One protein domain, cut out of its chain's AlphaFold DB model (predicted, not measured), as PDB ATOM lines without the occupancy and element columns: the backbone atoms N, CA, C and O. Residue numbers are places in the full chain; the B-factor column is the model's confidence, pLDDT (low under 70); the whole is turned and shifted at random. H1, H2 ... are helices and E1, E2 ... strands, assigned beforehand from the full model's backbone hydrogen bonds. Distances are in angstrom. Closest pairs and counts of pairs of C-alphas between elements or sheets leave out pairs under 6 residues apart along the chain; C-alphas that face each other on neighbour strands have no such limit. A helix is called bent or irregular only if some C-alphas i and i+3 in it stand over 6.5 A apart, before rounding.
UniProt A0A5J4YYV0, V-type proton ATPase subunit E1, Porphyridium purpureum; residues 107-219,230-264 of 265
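This is residues 107 to 219 and 230 to 264 of the 265 residues of the protein "V-type proton ATPase subunit E1" of Porphyridium purpureum (UniProt A0A5J4YYV0). A head and a long two-stranded helical arm make up this model: the head is a four-stranded sheet with helices H1 and H2 over one face, and the arm is the bent helix H3, leading away from the end of E4, with H4 coming back beside it, loosely. After H4 an unnamed tail, residues 253 to 264, returns to the head, where residues 262 to 263 pair with E4. The printed part has 148 residues, with four named helices and four named strands in the order H1 E1 H2 E2 E3 E4 H3 H4; the sheet runs E2 E1 E3 E4 and is mixed, and the class is mixed, helices and strands. The whole is loose, with a radius of gyration of the C-alphas of 18.2 A, and elongated, spanning 55 by 31 by 30 A.

H1, residues 107 to 125, is on the sheet of E1, residues 129 to 133, E2, residues 162 to 165, E3, residues 178 to 183, and E4, residues 188 to 193. Its height over the sheet is 6.7 A, and it lies over E3 and along the strands, at 21 degrees to E3 on the local plane; the closest C-alphas of the two are those of Leu 114 and Gly 178, 6.4 A apart. H2, residues 139 to 157, touches H1 at a steep tilt of 45 degrees, the same way, closest at the C-alphas of Leu 119 and Ile 149, 6.2 A. H2 is also on the sheet, with a height over the sheet of 6.0 A, and it lies over E1, slantwise to the strands, at 35 degrees to E1 on the local plane. E1, H2 and E2 form a strand-helix-strand unit, two parallel neighbour strands with a helix between, and its crossover is right-handed. E2 and E1 are parallel, with N 132 and O 164 at 2.8 A; E1 and E3 are antiparallel, with N 131 and O 182 at 2.8 A. E3 and E4 are an antiparallel hairpin, with N 190 and O 181 at 2.8 A. H3, residues 194 to 214, was assigned as one helix by its hydrogen bonds but is bent: C-alphas 204 and 207 are 7.7 A apart, and its arms H3a and H3b are about perpendicular, at 85 degrees. H3a stands at the sheet's level, 0.8 A in height. H4, residues 230 to 252, is close to but not clearly touching H3b, at a shallow tilt of 22 degrees, opposite ways; their closest C-alphas, of Leu 213 and Lys 237, are 7.5 A apart. H3a and H4 are near each other, while H1 and H4 are apart. Each O i to N i+4 pair is within hydrogen-bond range in H1, H3a and H3b, against 12 of 15 in H2 and 17 of 19 in H4.

H1 measures 26.4 A from C-alpha 107 at (22.311, -38.518, 5.125) to C-alpha 125. E1 measures 13.5 A and E2 10.2 A. H2, 25.3 A long, is irregular, with C-alphas 144 and 147 at 7.1 A, and has a kink of 45 degrees near residue 147. E3 measures 16.9 A and E4 15.5 A. H3a, residues 194 to 204, is 15.5 A long from C-alpha 194 at (36.443, -34.583, 1.823), and H3b, residues 207 to 214, 10.6 A. H4 is 31.1 A long, with a kink of 33 degrees near residue 239, and ends with C-alpha 252 at (36.810, -42.882, -5.338).

The two C-alphas farthest apart, those of Lys 160 and Lys 231, are 57.4 A apart. Residues 220 to 229 are not printed, and C-alphas 219 and 230 are 16.2 A apart across this cut, which lies in the link from H3 to H4. Of the links that are printed whole, E2 to E3, 12 residues, is long. The mean pLDDT of the printed part is 76.1; residues 216 to 219 and 230 to 264 are under 70.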
ATOM      1  N   LYS A 107      21.961 -37.703   3.940       83.75
ATOM      2  CA  LYS A 107      22.311 -38.518   5.125       83.75
ATOM      3  C   LYS A 107      22.628 -39.989   4.822       83.75
ATOM      4  O   LYS A 107      23.550 -40.543   5.413       83.75
ATOM      5  N   GLU A 108      21.902 -40.633   3.907       85.06
ATOM      6  CA  GLU A 108      22.120 -42.053   3.583       85.06
ATOM      7  C   GLU A 108      23.442 -42.301   2.848       85.06
ATOM      8  O   GLU A 108      24.197 -43.207   3.203       85.06
ATOM      9  N   LYS A 109      23.741 -41.488   1.826       86.19
ATOM     10  CA  LYS A 109      24.999 -41.591   1.071       86.19
ATOM     11  C   LYS A 109      26.180 -41.200   1.947       86.19
ATOM     12  O   LYS A 109      27.226 -41.842   1.888       86.19
ATOM     13  N   TYR A 110      25.996 -40.173   2.770       87.75
ATOM     14  CA  TYR A 110      27.033 -39.689   3.663       87.75
ATOM     15  C   TYR A 110      27.347 -40.684   4.787       87.75
ATOM     16  O   TYR A 110      28.516 -40.934   5.056       87.75
ATOM     17  N   SER A 111      26.341 -41.352   5.361       88.12
ATOM     18  CA  SER A 111      26.546 -42.427   6.344       88.12
ATOM     19  C   SER A 111      27.391 -43.580   5.781       88.12
ATOM     20  O   SER A 111      28.361 -44.007   6.410       88.12
ATOM     21  N   ARG A 112      27.107 -44.016   4.542       89.69
ATOM     22  CA  ARG A 112      27.935 -45.016   3.839       89.69
ATOM     23  C   ARG A 112      29.364 -44.523   3.612       89.69
ATOM     24  O   ARG A 112      30.314 -45.264   3.827       89.69
ATOM     25  N   PHE A 113      29.531 -43.261   3.220       89.56
ATOM     26  CA  PHE A 113      30.860 -42.678   3.054       89.56
ATOM     27  C   PHE A 113      31.642 -42.625   4.373       89.56
ATOM     28  O   PHE A 113      32.821 -42.967   4.386       89.56
ATOM     29  N   LEU A 114      31.006 -42.224   5.480       89.31
ATOM     30  CA  LEU A 114      31.633 -42.190   6.803       89.31
ATOM     31  C   LEU A 114      32.068 -43.588   7.250       89.31
ATOM     32  O   LEU A 114      33.180 -43.735   7.758       89.31
ATOM     33  N   HIS A 115      31.241 -44.610   7.009       90.44
ATOM     34  CA  HIS A 115      31.606 -46.011   7.226       90.44
ATOM     35  C   HIS A 115      32.890 -46.388   6.468       90.44
ATOM     36  O   HIS A 115      33.872 -46.827   7.063       90.44
ATOM     37  N   ASP A 116      32.918 -46.155   5.156       91.12
ATOM     38  CA  ASP A 116      34.041 -46.573   4.313       91.12
ATOM     39  C   ASP A 116      35.314 -45.767   4.601       91.12
ATOM     40  O   ASP A 116      36.418 -46.315   4.622       91.12
ATOM     41  N   ALA A 117      35.174 -44.464   4.858       90.81
ATOM     42  CA  ALA A 117      36.285 -43.571   5.170       90.81
ATOM     43  C   ALA A 117      36.936 -43.919   6.515       90.81
ATOM     44  O   ALA A 117      38.167 -43.922   6.625       90.81
ATOM     45  N   THR A 118      36.135 -44.241   7.531       90.31
ATOM     46  CA  THR A 118      36.666 -44.683   8.825       90.31
ATOM     47  C   THR A 118      37.314 -46.051   8.719       90.31
ATOM     48  O   THR A 118      38.448 -46.206   9.161       90.31
ATOM     49  N   LEU A 119      36.679 -47.013   8.048       91.12
ATOM     50  CA  LEU A 119      37.258 -48.334   7.829       91.12
ATOM     51  C   LEU A 119      38.595 -48.260   7.076       91.12
ATOM     52  O   LEU A 119      39.567 -48.901   7.477       91.12
ATOM     53  N   GLN A 120      38.673 -47.452   6.015       90.94
ATOM     54  CA  GLN A 120      39.914 -47.225   5.271       90.94
ATOM     55  C   GLN A 120      41.010 -46.636   6.168       90.94
ATOM     56  O   GLN A 120      42.161 -47.070   6.099       90.94
ATOM     57  N   GLY A 121      40.655 -45.660   7.003       89.62
ATOM     58  CA  GLY A 121      41.587 -45.023   7.924       89.62
ATOM     59  C   GLY A 121      42.092 -45.964   9.018       89.62
ATOM     60  O   GLY A 121      43.287 -45.982   9.304       89.62
ATOM     61  N   LEU A 122      41.219 -46.816   9.561       89.06
ATOM     62  CA  LEU A 122      41.593 -47.833  10.546       89.06
ATOM     63  C   LEU A 122      42.543 -48.879   9.966       89.06
ATOM     64  O   LEU A 122      43.523 -49.235  10.613       89.06
ATOM     65  N   ILE A 123      42.306 -49.336   8.731       89.31
ATOM     66  CA  ILE A 123      43.225 -50.258   8.043       89.31
ATOM     67  C   ILE A 123      44.594 -49.604   7.810       89.31
ATOM     68  O   ILE A 123      45.613 -50.290   7.862       89.31
ATOM     69  N   ALA A 124      44.629 -48.296   7.543       88.88
ATOM     70  CA  ALA A 124      45.874 -47.570   7.313       88.88
ATOM     71  C   ALA A 124      46.695 -47.354   8.598       88.88
ATOM     72  O   ALA A 124      47.919 -47.422   8.527       88.88
ATOM     73  N   LEU A 125      46.035 -47.103   9.736       87.00
ATOM     74  CA  LEU A 125      46.684 -46.907  11.041       87.00
ATOM     75  C   LEU A 125      47.091 -48.235  11.698       87.00
ATOM     76  O   LEU A 125      48.195 -48.347  12.212       87.00
ATOM     77  N   ALA A 126      46.234 -49.259  11.625       85.25
ATOM     78  CA  ALA A 126      46.459 -50.592  12.195       85.25
ATOM     79  C   ALA A 126      46.755 -50.636  13.716       85.25
ATOM     80  O   ALA A 126      47.341 -51.613  14.197       85.25
ATOM     81  N   ASP A 127      46.291 -49.629  14.463       84.31
ATOM     82  CA  ASP A 127      46.464 -49.472  15.914       84.31
ATOM     83  C   ASP A 127      45.248 -49.964  16.725       84.31
ATOM     84  O   ASP A 127      44.130 -50.066  16.216       84.31
ATOM     85  N   GLU A 128      45.456 -50.262  18.013       84.12
ATOM     86  CA  GLU A 128      44.416 -50.793  18.916       84.12
ATOM     87  C   GLU A 128      43.496 -49.715  19.501       84.12
ATOM     88  O   GLU A 128      42.349 -50.000  19.845       84.12
ATOM     89  N   ARG A 129      43.985 -48.480  19.644       86.56
ATOM     90  CA  ARG A 129      43.222 -47.344  20.178       86.56
ATOM     91  C   ARG A 129      43.238 -46.216  19.163       86.56
ATOM     92  O   ARG A 129      44.308 -45.720  18.805       86.56
ATOM     93  N   VAL A 130      42.058 -45.813  18.708       89.12
ATOM     94  CA  VAL A 130      41.922 -44.746  17.716       89.12
ATOM     95  C   VAL A 130      40.826 -43.787  18.140       89.12
ATOM     96  O   VAL A 130      39.720 -44.186  18.503       89.12
ATOM     97  N   VAL A 131      41.160 -42.507  18.068       90.25
ATOM     98  CA  VAL A 131      40.299 -41.406  18.459       90.25
ATOM     99  C   VAL A 131      39.840 -40.659  17.210       90.25
ATOM    100  O   VAL A 131      40.652 -40.271  16.366       90.25
ATOM    101  N   LEU A 132      38.528 -40.496  17.067       89.31
ATOM    102  CA  LEU A 132      37.868 -39.930  15.896       89.31
ATOM    103  C   LEU A 132      37.459 -38.484  16.161       89.31
ATOM    104  O   LEU A 132      36.676 -38.209  17.071       89.31
ATOM    105  N   LYS A 133      37.919 -37.578  15.300       89.12
ATOM    106  CA  LYS A 133      37.491 -36.181  15.249       89.12
ATOM    107  C   LYS A 133      36.537 -36.001  14.077       89.12
ATOM    108  O   LYS A 133      36.866 -36.315  12.931       89.12
ATOM    109  N   VAL A 134      35.344 -35.505  14.383       88.81
ATOM    110  CA  VAL A 134      34.255 -35.258  13.428       88.81
ATOM    111  C   VAL A 134      33.646 -33.880  13.662       88.81
ATOM    112  O   VAL A 134      33.940 -33.215  14.658       88.81
ATOM    113  N   ARG A 135      32.805 -33.429  12.731       88.50
ATOM    114  CA  ARG A 135      31.958 -32.253  12.941       88.50
ATOM    115  C   ARG A 135      30.841 -32.586  13.935       88.50
ATOM    116  O   ARG A 135      30.392 -33.729  14.016       88.50
ATOM    117  N   LEU A 136      30.363 -31.580  14.665       84.88
ATOM    118  CA  LEU A 136      29.333 -31.741  15.698       84.88
ATOM    119  C   LEU A 136      28.020 -32.345  15.153       84.88
ATOM    120  O   LEU A 136      27.415 -33.193  15.806       84.88
ATOM    121  N   GLU A 137      27.631 -31.982  13.928       84.56
ATOM    122  CA  GLU A 137      26.449 -32.520  13.226       84.56
ATOM    123  C   GLU A 137      26.568 -34.014  12.877       84.56
ATOM    124  O   GLU A 137      25.564 -34.728  12.820       84.56
ATOM    125  N   ASP A 138      27.797 -34.504  12.697       85.56
ATOM    126  CA  ASP A 138      28.086 -35.844  12.177       85.56
ATOM    127  C   ASP A 138      28.345 -36.865  13.289       85.56
ATOM    128  O   ASP A 138      28.248 -38.076  13.071       85.56
ATOM    129  N   ALA A 139      28.616 -36.390  14.507       85.00
ATOM    130  CA  ALA A 139      28.806 -37.218  15.691       85.00
ATOM    131  C   ALA A 139      27.687 -38.262  15.925       85.00
ATOM    132  O   ALA A 139      28.026 -39.421  16.185       85.00
ATOM    133  N   PRO A 140      26.377 -37.940  15.834       87.06
ATOM    134  CA  PRO A 140      25.326 -38.944  16.022       87.06
ATOM    135  C   PRO A 140      25.287 -39.983  14.894       87.06
ATOM    136  O   PRO A 140      25.055 -41.162  15.165       87.06
ATOM    137  N   LEU A 141      25.549 -39.574  13.647       86.06
ATOM    138  CA  LEU A 141      25.577 -40.481  12.497       86.06
ATOM    139  C   LEU A 141      26.731 -41.473  12.622       86.06
ATOM    140  O   LEU A 141      26.539 -42.669  12.427       86.06
ATOM    141  N   LEU A 142      27.907 -40.987  13.021       86.69
ATOM    142  CA  LEU A 142      29.069 -41.837  13.216       86.69
ATOM    143  C   LEU A 142      28.835 -42.851  14.344       86.69
ATOM    144  O   LEU A 142      29.095 -44.034  14.143       86.69
ATOM    145  N   LYS A 143      28.268 -42.428  15.487       87.81
ATOM    146  CA  LYS A 143      27.954 -43.323  16.621       87.81
ATOM    147  C   LYS A 143      27.080 -44.513  16.227       87.81
ATOM    148  O   LYS A 143      27.300 -45.611  16.728       87.81
ATOM    149  N   ALA A 144      26.118 -44.314  15.325       88.38
ATOM    150  CA  ALA A 144      25.260 -45.393  14.835       88.38
ATOM    151  C   ALA A 144      26.019 -46.422  13.972       88.38
ATOM    152  O   ALA A 144      25.645 -47.592  13.931       88.38
ATOM    153  N   VAL A 145      27.088 -45.990  13.298       88.62
ATOM    154  CA  VAL A 145      27.851 -46.784  12.323       88.62
ATOM    155  C   VAL A 145      29.080 -47.463  12.954       88.62
ATOM    156  O   VAL A 145      29.495 -48.521  12.482       88.62
ATOM    157  N   LEU A 146      29.610 -46.938  14.068       87.62
ATOM    158  CA  LEU A 146      30.723 -47.531  14.834       87.62
ATOM    159  C   LEU A 146      30.637 -49.059  15.040       87.62
ATOM    160  O   LEU A 146      31.599 -49.744  14.685       87.62
ATOM    161  N   PRO A 147      29.520 -49.643  15.529       87.88
ATOM    162  CA  PRO A 147      29.467 -51.084  15.794       87.88
ATOM    163  C   PRO A 147      29.525 -51.940  14.521       87.88
ATOM    164  O   PRO A 147      29.853 -53.126  14.588       87.88
ATOM    165  N   GLN A 148      29.179 -51.379  13.358       89.50
ATOM    166  CA  GLN A 148      29.314 -52.069  12.072       89.50
ATOM    167  C   GLN A 148      30.779 -52.068  11.617       89.50
ATOM    168  O   GLN A 148      31.301 -53.119  11.240       89.50
ATOM    169  N   ILE A 149      31.464 -50.930  11.768       88.81
ATOM    170  CA  ILE A 149      32.880 -50.767  11.410       88.81
ATOM    171  C   ILE A 149      33.765 -51.710  12.232       88.81
ATOM    172  O   ILE A 149      34.643 -52.365  11.675       88.81
ATOM    173  N   GLU A 150      33.527 -51.827  13.541       87.06
ATOM    174  CA  GLU A 150      34.310 -52.707  14.424       87.06
ATOM    175  C   GLU A 150      34.214 -54.182  14.015       87.06
ATOM    176  O   GLU A 150      35.222 -54.900  14.003       87.06
ATOM    177  N   LYS A 151      33.013 -54.636  13.630       88.50
ATOM    178  CA  LYS A 151      32.789 -56.001  13.133       88.50
ATOM    179  C   LYS A 151      33.543 -56.233  11.830       88.50
ATOM    180  O   LYS A 151      34.292 -57.201  11.732       88.50
ATOM    181  N   GLU A 152      33.390 -55.332  10.860       89.56
ATOM    182  CA  GLU A 152      34.070 -55.456   9.570       89.56
ATOM    183  C   GLU A 152      35.593 -55.385   9.686       89.56
ATOM    184  O   GLU A 152      36.299 -56.127   8.999       89.56
ATOM    185  N   TYR A 153      36.107 -54.504  10.543       88.06
ATOM    186  CA  TYR A 153      37.537 -54.389  10.789       88.06
ATOM    187  C   TYR A 153      38.078 -55.684  11.397       88.06
ATOM    188  O   TYR A 153      39.006 -56.271  10.845       88.06
ATOM    189  N   THR A 154      37.431 -56.201  12.449       87.94
ATOM    190  CA  THR A 154      37.832 -57.461  13.096       87.94
ATOM    191  C   THR A 154      37.829 -58.626  12.101       87.94
ATOM    192  O   THR A 154      38.752 -59.438  12.110       87.94
ATOM    193  N   SER A 155      36.850 -58.690  11.191       87.62
ATOM    194  CA  SER A 155      36.815 -59.707  10.131       87.62
ATOM    195  C   SER A 155      37.950 -59.573   9.107       87.62
ATOM    196  O   SER A 155      38.394 -60.586   8.571       87.62
ATOM    197  N   LYS A 156      38.421 -58.353   8.812       86.44
ATOM    198  CA  LYS A 156      39.453 -58.090   7.790       86.44
ATOM    199  C   LYS A 156      40.884 -58.218   8.325       86.44
ATOM    200  O   LYS A 156      41.750 -58.690   7.593       86.44
ATOM    201  N   THR A 157      41.151 -57.789   9.559       81.88
ATOM    202  CA  THR A 157      42.512 -57.729  10.138       81.88
ATOM    203  C   THR A 157      42.724 -58.654  11.335       81.88
ATOM    204  O   THR A 157      43.869 -58.859  11.732       81.88
ATOM    205  N   GLY A 158      41.663 -59.213  11.927       79.81
ATOM    206  CA  GLY A 158      41.753 -60.118  13.080       79.81
ATOM    207  C   GLY A 158      42.136 -59.449  14.407       79.81
ATOM    208  O   GLY A 158      42.276 -60.139  15.415       79.81
ATOM    209  N   LYS A 159      42.297 -58.119  14.435       82.31
ATOM    210  CA  LYS A 159      42.624 -57.335  15.636       82.31
ATOM    211  C   LYS A 159      41.399 -56.570  16.133       82.31
ATOM    212  O   LYS A 159      40.598 -56.097  15.330       82.31
ATOM    213  N   LYS A 160      41.277 -56.420  17.455       80.94
ATOM    214  CA  LYS A 160      40.241 -55.586  18.083       80.94
ATOM    215  C   LYS A 160      40.721 -54.138  18.163       80.94
ATOM    216  O   LYS A 160      41.895 -53.904  18.428       80.94
ATOM    217  N   VAL A 161      39.806 -53.192  17.963       81.81
ATOM    218  CA  VAL A 161      40.082 -51.752  18.058       81.81
ATOM    219  C   VAL A 161      39.074 -51.118  18.997       81.81
ATOM    220  O   VAL A 161      37.883 -51.395  18.896       81.81
ATOM    221  N   ALA A 162      39.558 -50.270  19.897       83.62
ATOM    222  CA  ALA A 162      38.742 -49.380  20.703       83.62
ATOM    223  C   ALA A 162      38.622 -48.030  19.984       83.62
ATOM    224  O   ALA A 162      39.614 -47.308  19.840       83.62
ATOM    225  N   LEU A 163      37.408 -47.711  19.528       83.50
ATOM    226  CA  LEU A 163      37.082 -46.441  18.886       83.50
ATOM    227  C   LEU A 163      36.449 -45.492  19.902       83.50
ATOM    228  O   LEU A 163      35.411 -45.798  20.489       83.50
ATOM    229  N   SER A 164      37.044 -44.318  20.088       83.69
ATOM    230  CA  SER A 164      36.446 -43.226  20.857       83.69
ATOM    231  C   SER A 164      36.215 -42.011  19.964       83.69
ATOM    232  O   SER A 164      36.968 -41.758  19.028       83.69
ATOM    233  N   ILE A 165      35.149 -41.257  20.229       84.62
ATOM    234  CA  ILE A 165      34.908 -39.964  19.577       84.62
ATOM    235  C   ILE A 165      35.420 -38.874  20.511       84.62
ATOM    236  O   ILE A 165      35.041 -38.854  21.686       84.62
ATOM    237  N   ASP A 166      36.241 -37.969  19.986       80.19
ATOM    238  CA  ASP A 166      36.701 -36.798  20.726       80.19
ATOM    239  C   ASP A 166      35.532 -35.853  21.022       80.19
ATOM    240  O   ASP A 166      34.837 -35.393  20.117       80.19
ATOM    241  N   GLY A 167      35.315 -35.557  22.306       70.88
ATOM    242  CA  GLY A 167      34.292 -34.610  22.767       70.88
ATOM    243  C   GLY A 167      34.801 -33.179  22.974       70.88
ATOM    244  O   GLY A 167      34.001 -32.290  23.248       70.88
ATOM    245  N   SER A 168      36.116 -32.957  22.885       72.12
ATOM    246  CA  SER A 168      36.781 -31.686  23.213       72.12
ATOM    247  C   SER A 168      37.281 -30.910  21.991       72.12
ATOM    248  O   SER A 168      37.453 -29.697  22.074       72.12
ATOM    249  N   THR A 169      37.535 -31.573  20.858       77.75
ATOM    250  CA  THR A 169      38.080 -30.948  19.642       77.75
ATOM    251  C   THR A 169      37.291 -31.404  18.417       77.75
ATOM    252  O   THR A 169      37.488 -32.511  17.919       77.75
ATOM    253  N   PHE A 170      36.401 -30.542  17.928       80.75
ATOM    254  CA  PHE A 170      35.589 -30.793  16.735       80.75
ATOM    255  C   PHE A 170      36.211 -30.155  15.490       80.75
ATOM    256  O   PHE A 170      36.974 -29.193  15.578       80.75
ATOM    257  N   LEU A 171      35.868 -30.694  14.319       80.75
ATOM    258  CA  LEU A 171      36.182 -30.060  13.037       80.75
ATOM    259  C   LEU A 171      35.349 -28.789  12.836       80.75
ATOM    260  O   LEU A 171      34.218 -28.700  13.314       80.75
ATOM    261  N   ASP A 172      35.907 -27.837  12.085       80.50
ATOM    262  CA  ASP A 172      35.249 -26.568  11.768       80.50
ATOM    263  C   ASP A 172      33.906 -26.793  11.049       80.50
ATOM    264  O   ASP A 172      33.786 -27.648  10.163       80.50
ATOM    265  N   GLU A 173      32.894 -25.997  11.390       73.19
ATOM    266  CA  GLU A 173      31.537 -26.099  10.837       73.19
ATOM    267  C   GLU A 173      31.496 -25.749   9.345       73.19
ATOM    268  O   GLU A 173      30.616 -26.183   8.607       73.19
ATOM    269  N   LYS A 174      32.479 -24.991   8.857       75.25
ATOM    270  CA  LYS A 174      32.593 -24.662   7.429       75.25
ATOM    271  C   LYS A 174      33.167 -25.802   6.592       75.25
ATOM    272  O   LYS A 174      33.157 -25.721   5.364       75.25
ATOM    273  N   SER A 175      33.681 -26.854   7.227       76.25
ATOM    274  CA  SER A 175      34.228 -27.999   6.508       76.25
ATOM    275  C   SER A 175      33.121 -28.798   5.811       76.25
ATOM    276  O   SER A 175      32.004 -28.941   6.311       76.25
ATOM    277  N   ALA A 176      33.447 -29.364   4.643       78.19
ATOM    278  CA  ALA A 176      32.525 -30.196   3.865       78.19
ATOM    279  C   ALA A 176      32.185 -31.545   4.538       78.19
ATOM    280  O   ALA A 176      31.348 -32.284   4.020       78.19
ATOM    281  N   GLY A 177      32.819 -31.852   5.675       83.88
ATOM    282  CA  GLY A 177      32.643 -33.080   6.445       83.88
ATOM    283  C   GLY A 177      33.777 -34.096   6.272       83.88
ATOM    284  O   GLY A 177      34.815 -33.841   5.645       83.88
ATOM    285  N   GLY A 178      33.547 -35.280   6.837       86.81
ATOM    286  CA  GLY A 178      34.477 -36.403   6.891       86.81
ATOM    287  C   GLY A 178      35.057 -36.636   8.286       86.81
ATOM    288  O   GLY A 178      34.547 -36.120   9.281       86.81
ATOM    289  N   VAL A 179      36.106 -37.458   8.355       89.88
ATOM    290  CA  VAL A 179      36.658 -37.936   9.630       89.88
ATOM    291  C   VAL A 179      38.169 -37.771   9.649       89.88
ATOM    292  O   VAL A 179      38.853 -38.115   8.684       89.88
ATOM    293  N   VAL A 180      38.679 -37.268  10.767       91.50
ATOM    294  CA  VAL A 180      40.107 -37.270  11.084       91.50
ATOM    295  C   VAL A 180      40.334 -38.316  12.166       91.50
ATOM    296  O   VAL A 180      39.668 -38.297  13.201       91.50
ATOM    297  N   LEU A 181      41.244 -39.253  11.920       90.69
ATOM    298  CA  LEU A 181      41.619 -40.266  12.900       90.69
ATOM    299  C   LEU A 181      42.931 -39.867  13.556       90.69
ATOM    300  O   LEU A 181      43.861 -39.438  12.878       90.69
ATOM    301  N   SER A 182      43.018 -40.052  14.864       90.31
ATOM    302  CA  SER A 182      44.249 -39.860  15.616       90.31
ATOM    303  C   SER A 182      44.557 -41.086  16.465       90.31
ATOM    304  O   SER A 182      43.661 -41.673  17.070       90.31
ATOM    305  N   SER A 183      45.821 -41.500  16.484       88.06
ATOM    306  CA  SER A 183      46.308 -42.591  17.333       88.06
ATOM    307  C   SER A 183      47.553 -42.161  18.109       88.06
ATOM    308  O   SER A 183      48.122 -41.097  17.845       88.06
ATOM    309  N   ASN A 184      47.940 -42.968  19.099       84.06
ATOM    310  CA  ASN A 184      49.061 -42.714  20.006       84.06
ATOM    311  C   ASN A 184      49.009 -41.306  20.615       84.06
ATOM    312  O   ASN A 184      49.918 -40.503  20.415       84.06
ATOM    313  N   GLU A 185      47.898 -40.994  21.292       80.56
ATOM    314  CA  GLU A 185      47.686 -39.716  21.998       80.56
ATOM    315  C   GLU A 185      47.829 -38.476  21.091       80.56
ATOM    316  O   GLU A 185      48.199 -37.395  21.535       80.56
ATOM    317  N   GLY A 186      47.512 -38.622  19.797       78.75
ATOM    318  CA  GLY A 186      47.541 -37.529  18.824       78.75
ATOM    319  C   GLY A 186      48.845 -37.401  18.039       78.75
ATOM    320  O   GLY A 186      48.945 -36.504  17.206       78.75
ATOM    321  N   ARG A 187      49.819 -38.298  18.246       85.81
ATOM    322  CA  ARG A 187      51.091 -38.283  17.507       85.81
ATOM    323  C   ARG A 187      50.933 -38.637  16.031       85.81
ATOM    324  O   ARG A 187      51.654 -38.108  15.192       85.81
ATOM    325  N   ILE A 188      50.016 -39.549  15.713       89.25
ATOM    326  CA  ILE A 188      49.729 -39.948  14.334       89.25
ATOM    327  C   ILE A 188      48.337 -39.441  13.985       89.25
ATOM    328  O   ILE A 188      47.362 -39.855  14.612       89.25
ATOM    329  N   VAL A 189      48.245 -38.565  12.982       90.38
ATOM    330  CA  VAL A 189      46.980 -37.993  12.504       90.38
ATOM    331  C   VAL A 189      46.773 -38.364  11.040       90.38
ATOM    332  O   VAL A 189      47.656 -38.185  10.201       90.38
ATOM    333  N   LEU A 190      45.593 -38.897  10.738       90.25
ATOM    334  CA  LEU A 190      45.170 -39.262   9.397       90.25
ATOM    335  C   LEU A 190      43.903 -38.493   9.024       90.25
ATOM    336  O   LEU A 190      42.800 -38.799   9.487       90.25
ATOM    337  N   ASP A 191      44.072 -37.516   8.136       90.75
ATOM    338  CA  ASP A 191      42.989 -36.667   7.654       90.75
ATOM    339  C   ASP A 191      42.257 -37.320   6.480       90.75
ATOM    340  O   ASP A 191      42.694 -37.229   5.330       90.75
ATOM    341  N   ASN A 192      41.104 -37.940   6.742       91.06
ATOM    342  CA  ASN A 192      40.247 -38.518   5.703       91.06
ATOM    343  C   ASN A 192      38.998 -37.658   5.431       91.06
ATOM    344  O   ASN A 192      37.901 -38.161   5.169       91.06
ATOM    345  N   THR A 193      39.162 -36.337   5.510       90.25
ATOM    346  CA  THR A 193      38.111 -35.368   5.175       90.25
ATOM    347  C   THR A 193      37.886 -35.293   3.664       90.25
ATOM    348  O   THR A 193      38.765 -35.628   2.861       90.25
ATOM    349  N   PHE A 194      36.714 -34.808   3.246       88.88
ATOM    350  CA  PHE A 194      36.443 -34.583   1.823       88.88
ATOM    351  C   PHE A 194      37.437 -33.613   1.181       88.88
ATOM    352  O   PHE A 194      37.866 -33.844   0.051       88.88
ATOM    353  N   ALA A 195      37.833 -32.566   1.909       89.19
ATOM    354  CA  ALA A 195      38.800 -31.585   1.436       89.19
ATOM    355  C   ALA A 195      40.171 -32.228   1.179       89.19
ATOM    356  O   ALA A 195      40.720 -32.076   0.087       89.19
ATOM    357  N   SER A 196      40.687 -33.016   2.130       91.00
ATOM    358  CA  SER A 196      41.970 -33.710   1.975       91.00
ATOM    359  C   SER A 196      41.944 -34.699   0.808       91.00
ATOM    360  O   SER A 196      42.852 -34.697  -0.024       91.00
ATOM    361  N   ARG A 197      40.875 -35.498   0.672       90.25
ATOM    362  CA  ARG A 197      40.728 -36.436  -0.457       90.25
ATOM    363  C   ARG A 197      40.646 -35.719  -1.803       90.25
ATOM    364  O   ARG A 197      41.246 -36.185  -2.771       90.25
ATOM    365  N   LEU A 198      39.914 -34.605  -1.873       90.94
ATOM    366  CA  LEU A 198      39.809 -33.808  -3.092       90.94
ATOM    367  C   LEU A 198      41.164 -33.212  -3.473       90.94
ATOM    368  O   LEU A 198      41.527 -33.283  -4.641       90.94
ATOM    369  N   ASN A 199      41.924 -32.692  -2.508       91.56
ATOM    370  CA  ASN A 199      43.257 -32.141  -2.751       91.56
ATOM    371  C   ASN A 199      44.222 -33.207  -3.284       91.56
ATOM    372  O   ASN A 199      44.873 -32.978  -4.299       91.56
ATOM    373  N   ILE A 200      44.236 -34.405  -2.691       91.56
ATOM    374  CA  ILE A 200      45.058 -35.526  -3.181       91.56
ATOM    375  C   ILE A 200      44.665 -35.898  -4.619       91.56
ATOM    376  O   ILE A 200      45.520 -36.046  -5.493       91.56
ATOM    377  N   ALA A 201      43.362 -36.028  -4.890       91.19
ATOM    378  CA  ALA A 201      42.876 -36.333  -6.233       91.19
ATOM    379  C   ALA A 201      43.189 -35.204  -7.228       91.19
ATOM    380  O   ALA A 201      43.470 -35.475  -8.397       91.19
ATOM    381  N   TYR A 202      43.145 -33.953  -6.781       91.69
ATOM    382  CA  TYR A 202      43.471 -32.783  -7.579       91.69
ATOM    383  C   TYR A 202      44.954 -32.766  -7.953       91.69
ATOM    384  O   TYR A 202      45.258 -32.648  -9.135       91.69
ATOM    385  N   GLU A 203      45.866 -32.980  -7.002       91.00
ATOM    386  CA  GLU A 203      47.313 -33.030  -7.251       91.00
ATOM    387  C   GLU A 203      47.691 -34.150  -8.228       91.00
ATOM    388  O   GLU A 203      48.410 -33.914  -9.200       91.00
ATOM    389  N   GLN A 204      47.141 -35.353  -8.037       91.88
ATOM    390  CA  GLN A 204      47.399 -36.495  -8.922       91.88
ATOM    391  C   GLN A 204      46.878 -36.268 -10.348       91.88
ATOM    392  O   GLN A 204      47.489 -36.718 -11.318       91.88
ATOM    393  N   ASN A 205      45.748 -35.565 -10.493       90.56
ATOM    394  CA  ASN A 205      45.115 -35.315 -11.789       90.56
ATOM    395  C   ASN A 205      45.436 -33.935 -12.379       90.56
ATOM    396  O   ASN A 205      44.985 -33.637 -13.486       90.56
ATOM    397  N   LEU A 206      46.233 -33.108 -11.702       88.44
ATOM    398  CA  LEU A 206      46.620 -31.769 -12.142       88.44
ATOM    399  C   LEU A 206      47.146 -31.732 -13.587       88.44
ATOM    400  O   LEU A 206      46.651 -30.903 -14.358       88.44
ATOM    401  N   PRO A 207      48.057 -32.627 -14.036       88.69
ATOM    402  CA  PRO A 207      48.514 -32.609 -15.429       88.69
ATOM    403  C   PRO A 207      47.378 -32.877 -16.429       88.69
ATOM    404  O   PRO A 207      47.326 -32.259 -17.496       88.69
ATOM    405  N   VAL A 208      46.428 -33.749 -16.078       89.62
ATOM    406  CA  VAL A 208      45.266 -34.077 -16.916       89.62
ATOM    407  C   VAL A 208      44.300 -32.894 -16.970       89.62
ATOM    408  O   VAL A 208      43.875 -32.496 -18.053       89.62
ATOM    409  N   ILE A 209      43.999 -32.292 -15.816       88.19
ATOM    410  CA  ILE A 209      43.117 -31.125 -15.689       88.19
ATOM    411  C   ILE A 209      43.685 -29.942 -16.481       88.19
ATOM    412  O   ILE A 209      42.965 -29.331 -17.272       88.19
ATOM    413  N   ARG A 210      44.987 -29.664 -16.346       86.94
ATOM    414  CA  ARG A 210      45.669 -28.583 -17.071       86.94
ATOM    415  C   ARG A 210      45.591 -28.783 -18.584       86.94
ATOM    416  O   ARG A 210      45.214 -27.859 -19.301       86.94
ATOM    417  N   THR A 211      45.862 -30.001 -19.046       87.25
ATOM    418  CA  THR A 211      45.770 -30.371 -20.468       87.25
ATOM    419  C   THR A 211      44.340 -30.238 -21.003       87.25
ATOM    420  O   THR A 211      44.133 -29.804 -22.133       87.25
ATOM    421  N   MET A 212      43.330 -30.584 -20.201       86.25
ATOM    422  CA  MET A 212      41.922 -30.481 -20.600       86.25
ATOM    423  C   MET A 212      41.406 -29.038 -20.641       86.25
ATOM    424  O   MET A 212      40.584 -28.718 -21.501       86.25
ATOM    425  N   LEU A 213      41.841 -28.180 -19.714       84.94
ATOM    426  CA  LEU A 213      41.363 -26.799 -19.605       84.94
ATOM    427  C   LEU A 213      42.065 -25.853 -20.575       84.94
ATOM    428  O   LEU A 213      41.404 -25.003 -21.174       84.94
ATOM    429  N   PHE A 214      43.379 -26.007 -20.719       84.50
ATOM    430  CA  PHE A 214      44.232 -25.076 -21.457       84.50
ATOM    431  C   PHE A 214      44.827 -25.683 -22.738       84.50
ATOM    432  O   PHE A 214      45.494 -24.981 -23.491       84.50
ATOM    433  N   GLY A 215      44.549 -26.961 -23.019       84.25
ATOM    434  CA  GLY A 215      45.128 -27.699 -24.142       84.25
ATOM    435  C   GLY A 215      46.469 -28.353 -23.793       84.25
ATOM    436  O   GLY A 215      47.099 -28.041 -22.783       84.25
ATOM    437  N   GLY A 216      46.903 -29.298 -24.633       66.88
ATOM    438  CA  GLY A 216      48.246 -29.877 -24.542       66.88
ATOM    439  C   GLY A 216      49.317 -28.824 -24.809       66.88
ATOM    440  O   GLY A 216      49.054 -27.855 -25.516       66.88
ATOM    441  N   SER A 217      50.502 -29.025 -24.226       50.12
ATOM    442  CA  SER A 217      51.673 -28.138 -24.207       50.12
ATOM    443  C   SER A 217      52.118 -27.642 -25.590       50.12
ATOM    444  O   SER A 217      53.156 -28.026 -26.109       50.12
ATOM    445  N   CYS A 218      51.351 -26.739 -26.185       38.97
ATOM    446  CA  CYS A 218      51.746 -25.936 -27.325       38.97
ATOM    447  C   CYS A 218      51.589 -24.470 -26.928       38.97
ATOM    448  O   CYS A 218      50.858 -23.685 -27.524       38.97
ATOM    449  N   MET A 219      52.326 -24.088 -25.884       44.31
ATOM    450  CA  MET A 219      52.485 -22.705 -25.426       44.31
ATOM    451  C   MET A 219      53.391 -21.896 -26.384       44.31
ATOM    452  O   MET A 219      54.147 -21.029 -25.960       44.31
ATOM    453  N   ILE A 230      37.009 -19.453 -27.092       50.53
ATOM    454  CA  ILE A 230      36.614 -19.355 -25.676       50.53
ATOM    455  C   ILE A 230      35.163 -19.828 -25.467       50.53
ATOM    456  O   ILE A 230      34.884 -20.575 -24.526       50.53
ATOM    457  N   LYS A 231      34.237 -19.493 -26.379       42.38
ATOM    458  CA  LYS A 231      32.828 -19.936 -26.294       42.38
ATOM    459  C   LYS A 231      32.676 -21.448 -26.506       42.38
ATOM    460  O   LYS A 231      31.850 -22.086 -25.848       42.38
ATOM    461  N   ILE A 232      33.487 -22.034 -27.387       52.84
ATOM    462  CA  ILE A 232      33.501 -23.483 -27.648       52.84
ATOM    463  C   ILE A 232      34.117 -24.235 -26.460       52.84
ATOM    464  O   ILE A 232      33.580 -25.265 -26.040       52.84
ATOM    465  N   VAL A 233      35.186 -23.694 -25.865       54.81
ATOM    466  CA  VAL A 233      35.819 -24.238 -24.656       54.81
ATOM    467  C   VAL A 233      34.855 -24.190 -23.468       54.81
ATOM    468  O   VAL A 233      34.715 -25.198 -22.785       54.81
ATOM    469  N   LEU A 234      34.096 -23.109 -23.259       47.06
ATOM    470  CA  LEU A 234      33.103 -23.019 -22.175       47.06
ATOM    471  C   LEU A 234      31.956 -24.038 -22.304       47.06
ATOM    472  O   LEU A 234      31.580 -24.677 -21.319       47.06
ATOM    473  N   ARG A 235      31.431 -24.270 -23.517       47.69
ATOM    474  CA  ARG A 235      30.405 -25.313 -23.739       47.69
ATOM    475  C   ARG A 235      30.961 -26.729 -23.558       47.69
ATOM    476  O   ARG A 235      30.237 -27.618 -23.105       47.69
ATOM    477  N   ARG A 236      32.241 -26.946 -23.877       52.69
ATOM    478  CA  ARG A 236      32.943 -28.209 -23.598       52.69
ATOM    479  C   ARG A 236      33.230 -28.376 -22.101       52.69
ATOM    480  O   ARG A 236      32.988 -29.468 -21.596       52.69
ATOM    481  N   LYS A 237      33.608 -27.309 -21.380       51.62
ATOM    482  CA  LYS A 237      33.842 -27.289 -19.920       51.62
ATOM    483  C   LYS A 237      32.629 -27.834 -19.152       51.62
ATOM    484  O   LYS A 237      32.794 -28.733 -18.338       51.62
ATOM    485  N   LEU A 238      31.400 -27.420 -19.479       48.66
ATOM    486  CA  LEU A 238      30.190 -27.881 -18.768       48.66
ATOM    487  C   LEU A 238      29.854 -29.371 -18.982       48.66
ATOM    488  O   LEU A 238      29.430 -30.061 -18.053       48.66
ATOM    489  N   LYS A 239      30.063 -29.898 -20.197       52.41
ATOM    490  CA  LYS A 239      29.877 -31.335 -20.479       52.41
ATOM    491  C   LYS A 239      30.999 -32.188 -19.876       52.41
ATOM    492  O   LYS A 239      30.752 -33.330 -19.491       52.41
ATOM    493  N   LEU A 240      32.212 -31.640 -19.787       54.47
ATOM    494  CA  LEU A 240      33.392 -32.338 -19.283       54.47
ATOM    495  C   LEU A 240      33.417 -32.401 -17.754       54.47
ATOM    496  O   LEU A 240      33.701 -33.469 -17.227       54.47
ATOM    497  N   VAL A 241      33.016 -31.333 -17.051       57.94
ATOM    498  CA  VAL A 241      32.874 -31.324 -15.580       57.94
ATOM    499  C   VAL A 241      31.938 -32.445 -15.123       57.94
ATOM    500  O   VAL A 241      32.311 -33.247 -14.275       57.94
ATOM    501  N   ARG A 242      30.788 -32.632 -15.788       50.16
ATOM    502  CA  ARG A 242      29.870 -33.751 -15.493       50.16
ATOM    503  C   ARG A 242      30.475 -35.135 -15.756       50.16
ATOM    504  O   ARG A 242      30.119 -36.100 -15.082       50.16
ATOM    505  N   LYS A 243      31.367 -35.264 -16.744       56.38
ATOM    506  CA  LYS A 243      32.004 -36.543 -17.109       56.38
ATOM    507  C   LYS A 243      33.176 -36.875 -16.181       56.38
ATOM    508  O   LYS A 243      33.335 -38.031 -15.802       56.38
ATOM    509  N   VAL A 244      33.949 -35.863 -15.789       58.38
ATOM    510  CA  VAL A 244      35.064 -35.960 -14.839       58.38
ATOM    511  C   VAL A 244      34.541 -36.211 -13.427       58.38
ATOM    512  O   VAL A 244      35.024 -37.138 -12.792       58.38
ATOM    513  N   ALA A 245      33.483 -35.521 -12.988       56.34
ATOM    514  CA  ALA A 245      32.824 -35.789 -11.706       56.34
ATOM    515  C   ALA A 245      32.321 -37.240 -11.607       56.34
ATOM    516  O   ALA A 245      32.564 -37.918 -10.614       56.34
ATOM    517  N   ARG A 246      31.707 -37.776 -12.676       54.62
ATOM    518  CA  ARG A 246      31.296 -39.193 -12.726       54.62
ATOM    519  C   ARG A 246      32.480 -40.160 -12.685       54.62
ATOM    520  O   ARG A 246      32.383 -41.196 -12.041       54.62
ATOM    521  N   LYS A 247      33.590 -39.841 -13.356       51.06
ATOM    522  CA  LYS A 247      34.782 -40.705 -13.387       51.06
ATOM    523  C   LYS A 247      35.547 -40.678 -12.057       51.06
ATOM    524  O   LYS A 247      35.959 -41.732 -11.590       51.06
ATOM    525  N   LEU A 248      35.643 -39.510 -11.419       48.69
ATOM    526  CA  LEU A 248      36.189 -39.331 -10.072       48.69
ATOM    527  C   LEU A 248      35.344 -40.050  -9.018       48.69
ATOM    528  O   LEU A 248      35.915 -40.714  -8.164       48.69
ATOM    529  N   LEU A 249      34.010 -40.006  -9.110       48.75
ATOM    530  CA  LEU A 249      33.125 -40.771  -8.220       48.75
ATOM    531  C   LEU A 249      33.327 -42.290  -8.353       48.75
ATOM    532  O   LEU A 249      33.325 -42.996  -7.349       48.75
ATOM    533  N   VAL A 250      33.562 -42.794  -9.569       51.06
ATOM    534  CA  VAL A 250      33.869 -44.218  -9.804       51.06
ATOM    535  C   VAL A 250      35.285 -44.577  -9.332       51.06
ATOM    536  O   VAL A 250      35.491 -45.649  -8.769       51.06
ATOM    537  N   GLN A 251      36.267 -43.682  -9.490       43.03
ATOM    538  CA  GLN A 251      37.627 -43.899  -8.983       43.03
ATOM    539  C   GLN A 251      37.700 -43.845  -7.453       43.03
ATOM    540  O   GLN A 251      38.373 -44.695  -6.877       43.03
ATOM    541  N   LEU A 252      36.951 -42.951  -6.799       46.56
ATOM    542  CA  LEU A 252      36.810 -42.882  -5.338       46.56
ATOM    543  C   LEU A 252      36.205 -44.159  -4.732       46.56
ATOM    544  O   LEU A 252      36.482 -44.453  -3.572       46.56
ATOM    545  N   ALA A 253      35.435 -44.924  -5.515       44.31
ATOM    546  CA  ALA A 253      34.903 -46.231  -5.126       44.31
ATOM    547  C   ALA A 253      35.888 -47.401  -5.351       44.31
ATOM    548  O   ALA A 253      35.626 -48.509  -4.890       44.31
ATOM    549  N   SER A 254      37.014 -47.189  -6.051       39.47
ATOM    550  CA  SER A 254      37.960 -48.257  -6.438       39.47
ATOM    551  C   SER A 254      39.400 -48.071  -5.944       39.47
ATOM    552  O   SER A 254      40.191 -49.014  -6.017       39.47
ATOM    553  N   SER A 255      39.774 -46.895  -5.428       35.69
ATOM    554  CA  SER A 255      41.140 -46.621  -4.978       35.69
ATOM    555  C   SER A 255      41.447 -47.263  -3.622       35.69
ATOM    556  O   SER A 255      41.427 -46.641  -2.562       35.69
ATOM    557  N   ARG A 256      41.815 -48.547  -3.684       42.78
ATOM    558  CA  ARG A 256      42.773 -49.149  -2.751       42.78
ATOM    559  C   ARG A 256      44.084 -48.350  -2.839       42.78
ATOM    560  O   ARG A 256      44.509 -47.994  -3.930       42.78
ATOM    561  N   GLN A 257      44.705 -48.112  -1.684       45.09
ATOM    562  CA  GLN A 257      45.961 -47.376  -1.447       45.09
ATOM    563  C   GLN A 257      45.889 -45.839  -1.443       45.09
ATOM    564  O   GLN A 257      46.075 -45.158  -2.444       45.09
ATOM    565  N   CYS A 258      45.796 -45.298  -0.227       33.19
ATOM    566  CA  CYS A 258      46.479 -44.067   0.162       33.19
ATOM    567  C   CYS A 258      47.249 -44.369   1.454       33.19
ATOM    568  O   CYS A 258      46.638 -44.580   2.497       33.19
ATOM    569  N   ARG A 259      48.584 -44.453   1.372       35.91
ATOM    570  CA  ARG A 259      49.471 -44.358   2.540       35.91
ATOM    571  C   ARG A 259      50.086 -42.967   2.517       35.91
ATOM    572  O   ARG A 259      50.956 -42.686   1.696       35.91
ATOM    573  N   HIS A 260      49.628 -42.114   3.416       38.22
ATOM    574  CA  HIS A 260      50.378 -40.946   3.846       38.22
ATOM    575  C   HIS A 260      50.166 -40.822   5.349       38.22
ATOM    576  O   HIS A 260      49.169 -40.282   5.813       38.22
ATOM    577  N   ILE A 261      51.076 -41.446   6.090       36.16
ATOM    578  CA  ILE A 261      51.204 -41.280   7.531       36.16
ATOM    579  C   ILE A 261      52.175 -40.113   7.688       36.16
ATOM    580  O   ILE A 261      53.342 -40.245   7.321       36.16
ATOM    581  N   ARG A 262      51.697 -38.958   8.162       36.28
ATOM    582  CA  ARG A 262      52.607 -37.934   8.682       36.28
ATOM    583  C   ARG A 262      53.007 -38.376  10.084       36.28
ATOM    584  O   ARG A 262      52.172 -38.403  10.981       36.28
ATOM    585  N   CYS A 263      54.261 -38.788  10.230       30.38
ATOM    586  CA  CYS A 263      54.914 -38.892  11.526       30.38
ATOM    587  C   CYS A 263      55.696 -37.597  11.718       30.38
ATOM    588  O   CYS A 263      56.782 -37.460  11.155       30.38
ATOM    589  N   ASP A 264      55.140 -36.658  12.475       32.62
ATOM    590  CA  ASP A 264      55.938 -35.552  12.988       32.62
ATOM    591  C   ASP A 264      56.823 -36.117  14.119       32.62
ATOM    592  O   ASP A 264      56.335 -36.783  15.045       32.62
TER     593      ASP A 264